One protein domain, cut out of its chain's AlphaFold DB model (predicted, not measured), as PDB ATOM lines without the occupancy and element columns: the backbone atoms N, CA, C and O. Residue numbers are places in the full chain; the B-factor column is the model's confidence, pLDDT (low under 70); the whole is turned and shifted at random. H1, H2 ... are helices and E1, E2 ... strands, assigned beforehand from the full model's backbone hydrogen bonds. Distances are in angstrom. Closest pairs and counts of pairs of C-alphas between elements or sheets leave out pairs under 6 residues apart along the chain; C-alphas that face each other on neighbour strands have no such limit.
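Overview. This is residues 223 to 280 of the 713 residues of an uncharacterized protein of Zhaonella formicivorans (UniProt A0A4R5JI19). A strongly twisted sheet of four antiparallel strands makes the body, with one short helix, H1, across one face. A long loop, residues 258 to 274, sweeps away from H1 and returns to the edge strand E4. The printed part has 58 residues, with elements in the order E1, E2, E3, H1, E4 and a sheet order of E3, E2, E1, E4. The class is mixed, helices and strands; the whole is compact, with a radius of gyration of the C-alphas of 10.1 A, and spans 25 by 21 by 16 A.

Along the chain. E3, residues 240 to 246, is 17.5 A long. E2, residues 230 to 235, measures 14.9 A, and E1, residues 223 to 227, 12.9 A, from C-alpha 223 at (88.419, 81.416, -26.563). E4, residues 275 to 279, measures 13.0 A and ends with C-alpha 279 at (92.128, 86.265, -24.153). H1, residues 251 to 257, measures 9.9 A.

Arrangement. E1, E2 and E3 form a meander, each strand the antiparallel neighbour of the one before, with hairpins E1 and E2, and E2 and E3. N 242 and O 233 are 2.8 A apart between E3 and E2, N 232 and O 225 2.7 A between E2 and E1, and N 226 and O 275 2.8 A between E1 and E4, each within hydrogen-bond range. H1 is on the sheet at a height of 7.8 A, only just over E1, with 3 of its C-alphas falling on that strand. It runs across the strands, at 85 degrees to E1 on the local plane. The closest C-alphas of H1 and E4 are those of Phe 254 and Trp 279, 6.6 A apart. Every O i to N i+4 pair in H1 is within hydrogen-bond range. E4 is apart from E2 and E3.

Size, cuts and confidence. The C-alphas farthest apart, those of Leu 238 and Thr 280, are 26.6 A apart. The printed part has no cut. The link from H1 to E4, 17 residues, is long; the others are tight. Mean pLDDT of the printed part is 76.9, and 14 residues are under 70, among them 260 to 264 and 278 to 280.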
ATOM      1  N   TYR A 223      88.997  82.329 -27.531       74.31
ATOM      2  CA  TYR A 223      88.419  81.416 -26.563       74.31
ATOM      3  C   TYR A 223      89.141  80.070 -26.566       74.31
ATOM      4  O   TYR A 223      89.429  79.507 -27.622       74.31
ATOM      5  N   LEU A 224      89.380  79.526 -25.379       80.19
ATOM      6  CA  LEU A 224      89.836  78.155 -25.156       80.19
ATOM      7  C   LEU A 224      89.059  77.562 -23.991       80.19
ATOM      8  O   LEU A 224      88.622  78.288 -23.104       80.19
ATOM      9  N   VAL A 225      88.897  76.245 -23.974       82.00
ATOM     10  CA  VAL A 225      88.169  75.558 -22.906       82.00
ATOM     11  C   VAL A 225      89.144  74.732 -22.084       82.00
ATOM     12  O   VAL A 225      89.796  73.847 -22.617       82.00
ATOM     13  N   VAL A 226      89.246  74.993 -20.785       81.31
ATOM     14  CA  VAL A 226      89.955  74.113 -19.852       81.31
ATOM     15  C   VAL A 226      88.982  73.058 -19.347       81.31
ATOM     16  O   VAL A 226      88.026  73.359 -18.639       81.31
ATOM     17  N   ASP A 227      89.224  71.813 -19.725       83.38
ATOM     18  CA  ASP A 227      88.398  70.651 -19.430       83.38
ATOM     19  C   ASP A 227      89.172  69.698 -18.510       83.38
ATOM     20  O   ASP A 227      89.835  68.757 -18.949       83.38
ATOM     21  N   GLY A 228      89.152  69.990 -17.207       84.81
ATOM     22  CA  GLY A 228      89.956  69.267 -16.219       84.81
ATOM     23  C   GLY A 228      91.397  69.756 -16.251       84.81
ATOM     24  O   GLY A 228      91.649  70.909 -15.910       84.81
ATOM     25  N   THR A 229      92.337  68.896 -16.648       88.81
ATOM     26  CA  THR A 229      93.739  69.294 -16.863       88.81
ATOM     27  C   THR A 229      94.032  69.668 -18.312       88.81
ATOM     28  O   THR A 229      95.087  70.231 -18.577       88.81
ATOM     29  N   GLU A 230      93.125  69.390 -19.251       90.56
ATOM     30  CA  GLU A 230      93.351  69.630 -20.675       90.56
ATOM     31  C   GLU A 230      92.875  71.018 -21.105       90.56
ATOM     32  O   GLU A 230      91.823  71.487 -20.681       90.56
ATOM     33  N   VAL A 231      93.620  71.657 -22.003       89.81
ATOM     34  CA  VAL A 231      93.166  72.829 -22.757       89.81
ATOM     35  C   VAL A 231      92.655  72.320 -24.097       89.81
ATOM     36  O   VAL A 231      93.370  71.611 -24.799       89.81
ATOM     37  N   LYS A 232      91.423  72.670 -24.455       91.94
ATOM     38  CA  LYS A 232      90.718  72.188 -25.639       91.94
ATOM     39  C   LYS A 232      90.229  73.331 -26.521       91.94
ATOM     40  O   LYS A 232      89.892  74.415 -26.039       91.94
ATOM     41  N   ARG A 233      90.125  73.043 -27.817       92.81
ATOM     42  CA  ARG A 233      89.447  73.879 -28.819       92.81
ATOM     43  C   ARG A 233      88.450  73.040 -29.606       92.81
ATOM     44  O   ARG A 233      88.597  71.824 -29.668       92.81
ATOM     45  N   TRP A 234      87.471  73.684 -30.220       89.06
ATOM     46  CA  TRP A 234      86.576  73.043 -31.171       89.06
ATOM     47  C   TRP A 234      87.298  72.778 -32.492       89.06
ATOM     48  O   TRP A 234      87.944  73.672 -33.041       89.06
ATOM     49  N   ASP A 235      87.184  71.548 -32.984       89.00
ATOM     50  CA  ASP A 235      87.608  71.147 -34.318       89.00
ATOM     51  C   ASP A 235      86.367  70.987 -35.202       89.00
ATOM     52  O   ASP A 235      85.533  70.111 -34.962       89.00
ATOM     53  N   GLU A 236      86.227  71.849 -36.212       78.00
ATOM     54  CA  GLU A 236      85.063  71.845 -37.108       78.00
ATOM     55  C   GLU A 236      84.992  70.573 -37.964       78.00
ATOM     56  O   GLU A 236      83.906  70.032 -38.183       78.00
ATOM     57  N   GLY A 237      86.142  70.048 -38.402       81.56
ATOM     58  CA  GLY A 237      86.211  68.856 -39.249       81.56
ATOM     59  C   GLY A 237      85.756  67.594 -38.520       81.56
ATOM     60  O   GLY A 237      85.149  66.710 -39.125       81.56
ATOM     61  N   LEU A 238      86.006  67.527 -37.212       85.00
ATOM     62  CA  LEU A 238      85.576  66.424 -36.352       85.00
ATOM     63  C   LEU A 238      84.276  66.712 -35.590       85.00
ATOM     64  O   LEU A 238      83.736  65.805 -34.957       85.00
ATOM     65  N   SER A 239      83.778  67.953 -35.631       84.81
ATOM     66  CA  SER A 239      82.611  68.414 -34.868       84.81
ATOM     67  C   SER A 239      82.690  68.057 -33.372       84.81
ATOM     68  O   SER A 239      81.712  67.601 -32.766       84.81
ATOM     69  N   GLN A 240      83.874  68.234 -32.773       89.94
ATOM     70  CA  GLN A 240      84.125  67.976 -31.350       89.94
ATOM     71  C   GLN A 240      85.287  68.809 -30.789       89.94
ATOM     72  O   GLN A 240      86.147  69.285 -31.524       89.94
ATOM     73  N   TYR A 241      85.346  68.938 -29.461       90.31
ATOM     74  CA  TYR A 241      86.480  69.519 -28.751       90.31
ATOM     75  C   TYR A 241      87.667  68.555 -28.719       90.31
ATOM     76  O   TYR A 241      87.545  67.415 -28.271       90.31
ATOM     77  N   VAL A 242      88.830  69.050 -29.134       94.62
ATOM     78  CA  VAL A 242      90.103  68.321 -29.153       94.62
ATOM     79  C   VAL A 242      91.111  68.967 -28.209       94.62
ATOM     80  O   VAL A 242      91.137  70.190 -28.051       94.62
ATOM     81  N   SER A 243      91.933  68.135 -27.571       95.50
ATOM     82  CA  SER A 243      93.011  68.569 -26.678       95.50
ATOM     83  C   SER A 243      94.130  69.236 -27.476       95.50
ATOM     84  O   SER A 243      94.602  68.689 -28.471       95.50
ATOM     85  N   ILE A 244      94.539  70.425 -27.040       92.06
ATOM     86  CA  ILE A 244      95.639  71.215 -27.610       92.06
ATOM     87  C   ILE A 244      96.782  71.431 -26.610       92.06
ATOM     88  O   ILE A 244      97.769  72.093 -26.919       92.06
ATOM     89  N   GLY A 245      96.656  70.889 -25.398       91.19
ATOM     90  CA  GLY A 245      97.694  70.917 -24.377       91.19
ATOM     91  C   GLY A 245      97.131  70.792 -22.968       91.19
ATOM     92  O   GLY A 245      96.008  70.335 -22.777       91.19
ATOM     93  N   GLN A 246      97.926  71.175 -21.972       89.94
ATOM     94  CA  GLN A 246      97.561  71.082 -20.556       89.94
ATOM     95  C   GLN A 246      97.410  72.470 -19.929       89.94
ATOM     96  O   GLN A 246      98.038  73.434 -20.366       89.94
ATOM     97  N   ALA A 247      96.563  72.565 -18.909       78.38
ATOM     98  CA  ALA A 247      96.319  73.781 -18.153       78.38
ATOM     99  C   ALA A 247      97.551  74.178 -17.307       78.38
ATOM    100  O   ALA A 247      98.291  73.299 -16.856       78.38
ATOM    101  N   PRO A 248      97.754  75.482 -17.027       72.88
ATOM    102  CA  PRO A 248      96.925  76.616 -17.444       72.88
ATOM    103  C   PRO A 248      97.137  76.998 -18.922       72.88
ATOM    104  O   PRO A 248      98.236  76.822 -19.451       72.88
ATOM    105  N   PRO A 249      96.115  77.555 -19.597       71.00
ATOM    106  CA  PRO A 249      96.244  77.967 -20.987       71.00
ATOM    107  C   PRO A 249      97.270  79.097 -21.119       71.00
ATOM    108  O   PRO A 249      97.243  80.079 -20.372       71.00
ATOM    109  N   THR A 250      98.191  78.958 -22.070       75.62
ATOM    110  CA  THR A 250      99.264  79.931 -22.305       75.62
ATOM    111  C   THR A 250      98.864  80.952 -23.368       75.62
ATOM    112  O   THR A 250      97.993  80.705 -24.201       75.62
ATOM    113  N   LYS A 251      99.542  82.106 -23.393       59.59
ATOM    114  CA  LYS A 251      99.358  83.115 -24.450       59.59
ATOM    115  C   LYS A 251      99.553  82.517 -25.854       59.59
ATOM    116  O   LYS A 251      98.774  82.829 -26.745       59.59
ATOM    117  N   ALA A 252     100.543  81.638 -26.031       69.19
ATOM    118  CA  ALA A 252     100.792  80.955 -27.302       69.19
ATOM    119  C   ALA A 252      99.591  80.095 -27.729       69.19
ATOM    120  O   ALA A 252      99.130  80.217 -28.857       69.19
ATOM    121  N   MET A 253      98.989  79.341 -26.799       76.44
ATOM    122  CA  MET A 253      97.784  78.547 -27.086       76.44
ATOM    123  C   MET A 253      96.619  79.409 -27.586       76.44
ATOM    124  O   MET A 253      95.924  79.014 -28.517       76.44
ATOM    125  N   PHE A 254      96.396  80.592 -27.004       72.88
ATOM    126  CA  PHE A 254      95.343  81.497 -27.483       72.88
ATOM    127  C   PHE A 254      95.634  82.061 -28.868       72.88
ATOM    128  O   PHE A 254      94.724  82.149 -29.693       72.88
ATOM    129  N   LEU A 255      96.883  82.454 -29.115       62.53
ATOM    130  CA  LEU A 255      97.281  83.069 -30.377       62.53
ATOM    131  C   LEU A 255      97.257  82.064 -31.532       62.53
ATOM    132  O   LEU A 255      96.734  82.384 -32.593       62.53
ATOM    133  N   GLU A 256      97.765  80.857 -31.305       77.12
ATOM    134  CA  GLU A 256      97.927  79.836 -32.343       77.12
ATOM    135  C   GLU A 256      96.662  78.991 -32.539       77.12
ATOM    136  O   GLU A 256      96.364  78.563 -33.649       77.12
ATOM    137  N   GLN A 257      95.913  78.723 -31.464       80.38
ATOM    138  CA  GLN A 257      94.871  77.685 -31.444       80.38
ATOM    139  C   GLN A 257      93.531  78.172 -30.854       80.38
ATOM    140  O   GLN A 257      92.578  77.398 -30.750       80.38
ATOM    141  N   GLY A 258      93.430  79.448 -30.465       73.69
ATOM    142  CA  GLY A 258      92.230  80.031 -29.866       73.69
ATOM    143  C   GLY A 258      91.067  80.177 -30.851       73.69
ATOM    144  O   GLY A 258      91.219  80.713 -31.957       73.69
ATOM    145  N   MET A 259      89.879  79.760 -30.416       76.00
ATOM    146  CA  MET A 259      88.636  79.872 -31.179       76.00
ATOM    147  C   MET A 259      88.159  81.329 -31.224       76.00
ATOM    148  O   MET A 259      88.287  82.046 -30.236       76.00
ATOM    149  N   LYS A 260      87.584  81.767 -32.350       60.19
ATOM    150  CA  LYS A 260      86.943  83.095 -32.471       60.19
ATOM    151  C   LYS A 260      85.481  83.082 -31.997       60.19
ATOM    152  O   LYS A 260      84.961  84.093 -31.546       60.19
ATOM    153  N   THR A 261      84.835  81.923 -32.069       56.16
ATOM    154  CA  THR A 261      83.448  81.685 -31.655       56.16
ATOM    155  C   THR A 261      83.371  80.387 -30.862       56.16
ATOM    156  O   THR A 261      84.129  79.456 -31.128       56.16
ATOM    157  N   VAL A 262      82.457  80.312 -29.896       62.66
ATOM    158  CA  VAL A 262      82.225  79.096 -29.106       62.66
ATOM    159  C   VAL A 262      80.955  78.414 -29.624       62.66
ATOM    160  O   VAL A 262      79.885  79.021 -29.558       62.66
ATOM    161  N   PRO A 263      81.033  77.186 -30.160       65.94
ATOM    162  CA  PRO A 263      79.857  76.477 -30.650       65.94
ATOM    163  C   PRO A 263      78.965  76.009 -29.496       65.94
ATOM    164  O   PRO A 263      79.429  75.747 -28.388       65.94
ATOM    165  N   ALA A 264      77.669  75.850 -29.778       60.19
ATOM    166  CA  ALA A 264      76.689  75.390 -28.790       60.19
ATOM    167  C   ALA A 264      76.885  73.917 -28.370       60.19
ATOM    168  O   ALA A 264      76.449  73.513 -27.290       60.19
ATOM    169  N   SER A 265      77.520  73.107 -29.226       70.56
ATOM    170  CA  SER A 265      77.803  71.696 -28.956       70.56
ATOM    171  C   SER A 265      78.867  71.529 -27.867       70.56
ATOM    172  O   SER A 265      79.723  72.386 -27.676       70.56
ATOM    173  N   ARG A 266      78.817  70.397 -27.155       72.44
ATOM    174  CA  ARG A 266      79.770  70.025 -26.092       72.44
ATOM    175  C   ARG A 266      80.499  68.709 -26.363       72.44
ATOM    176  O   ARG A 266      81.205  68.216 -25.487       72.44
ATOM    177  N   THR A 267      80.322  68.125 -27.547       81.00
ATOM    178  CA  THR A 267      80.978  66.870 -27.937       81.00
ATOM    179  C   THR A 267      82.491  66.984 -27.749       81.00
ATOM    180  O   THR A 267      83.077  67.958 -28.203       81.00
ATOM    181  N   GLY A 268      83.126  66.026 -27.070       80.88
ATOM    182  CA  GLY A 268      84.573  66.035 -26.792       80.88
ATOM    183  C   GLY A 268      84.991  66.686 -25.462       80.88
ATOM    184  O   GLY A 268      86.142  66.532 -25.044       80.88
ATOM    185  N   LEU A 269      84.071  67.354 -24.753       79.00
ATOM    186  CA  LEU A 269      84.273  67.775 -23.361       79.00
ATOM    187  C   LEU A 269      83.883  66.639 -22.409       79.00
ATOM    188  O   LEU A 269      82.834  66.015 -22.569       79.00
ATOM    189  N   ILE A 270      84.738  66.362 -21.430       79.75
ATOM    190  CA  ILE A 270      84.645  65.208 -20.529       79.75
ATOM    191  C   ILE A 270      84.230  65.661 -19.129       79.75
ATOM    192  O   ILE A 270      83.427  64.998 -18.468       79.75
ATOM    193  N   MET A 271      84.755  66.794 -18.657       70.38
ATOM    194  CA  MET A 271      84.424  67.301 -17.337       70.38
ATOM    195  C   MET A 271      83.045  67.926 -17.335       70.38
ATOM    196  O   MET A 271      82.561  68.523 -18.293       70.38
ATOM    197  N   THR A 272      82.412  67.839 -16.176       60.34
ATOM    198  CA  THR A 272      81.077  68.392 -16.004       60.34
ATOM    199  C   THR A 272      81.099  69.921 -15.807       60.34
ATOM    200  O   THR A 272      80.045  70.546 -15.925       60.34
ATOM    201  N   ASN A 273      82.268  70.516 -15.522       60.41
ATOM    202  CA  ASN A 273      82.494  71.959 -15.338       60.41
ATOM    203  C   ASN A 273      83.718  72.449 -16.150       60.41
ATOM    204  O   ASN A 273      84.719  72.844 -15.549       60.41
ATOM    205  N   PRO A 274      83.687  72.399 -17.489       72.31
ATOM    206  CA  PRO A 274      84.762  72.958 -18.293       72.31
ATOM    207  C   PRO A 274      84.747  74.492 -18.182       72.31
ATOM    208  O   PRO A 274      83.683  75.114 -18.139       72.31
ATOM    209  N   VAL A 275      85.924  75.107 -18.106       69.88
ATOM    210  CA  VAL A 275      86.091  76.550 -17.911       69.88
ATOM    211  C   VAL A 275      86.423  77.198 -19.243       69.88
ATOM    212  O   VAL A 275      87.438  76.881 -19.856       69.88
ATOM    213  N   LEU A 276      85.588  78.131 -19.692       71.75
ATOM    214  CA  LEU A 276      85.905  78.959 -20.848       71.75
ATOM    215  C   LEU A 276      86.894  80.046 -20.427       71.75
ATOM    216  O   LEU A 276      86.582  80.892 -19.589       71.75
ATOM    217  N   HIS A 277      88.076  80.034 -21.020       72.44
ATOM    218  CA  HIS A 277      89.041  81.107 -20.889       72.44
ATOM    219  C   HIS A 277      88.990  82.010 -22.115       72.44
ATOM    220  O   HIS A 277      88.845  81.554 -23.249       72.44
ATOM    221  N   CYS A 278      89.132  83.303 -21.855       63.03
ATOM    222  CA  CYS A 278      89.082  84.370 -22.835       63.03
ATOM    223  C   CYS A 278      90.416  85.119 -22.809       63.03
ATOM    224  O   CYS A 278      90.913  85.457 -21.734       63.03
ATOM    225  N   TRP A 279      90.965  85.406 -23.983       59.91
ATOM    226  CA  TRP A 279      92.128  86.265 -24.153       59.91
ATOM    227  C   TRP A 279      91.787  87.417 -25.097       59.91
ATOM    228  O   TRP A 279      91.160  87.204 -26.133       59.91
ATOM    229  N   THR A 280      92.204  88.621 -24.719       56.38
ATOM    230  CA  THR A 280      92.164  89.833 -25.540       56.38
ATOM    231  C   THR A 280      93.411  90.661 -25.232       56.38
ATOM    232  O   THR A 280      93.976  90.568 -24.140       56.38
TER     233      THR A 280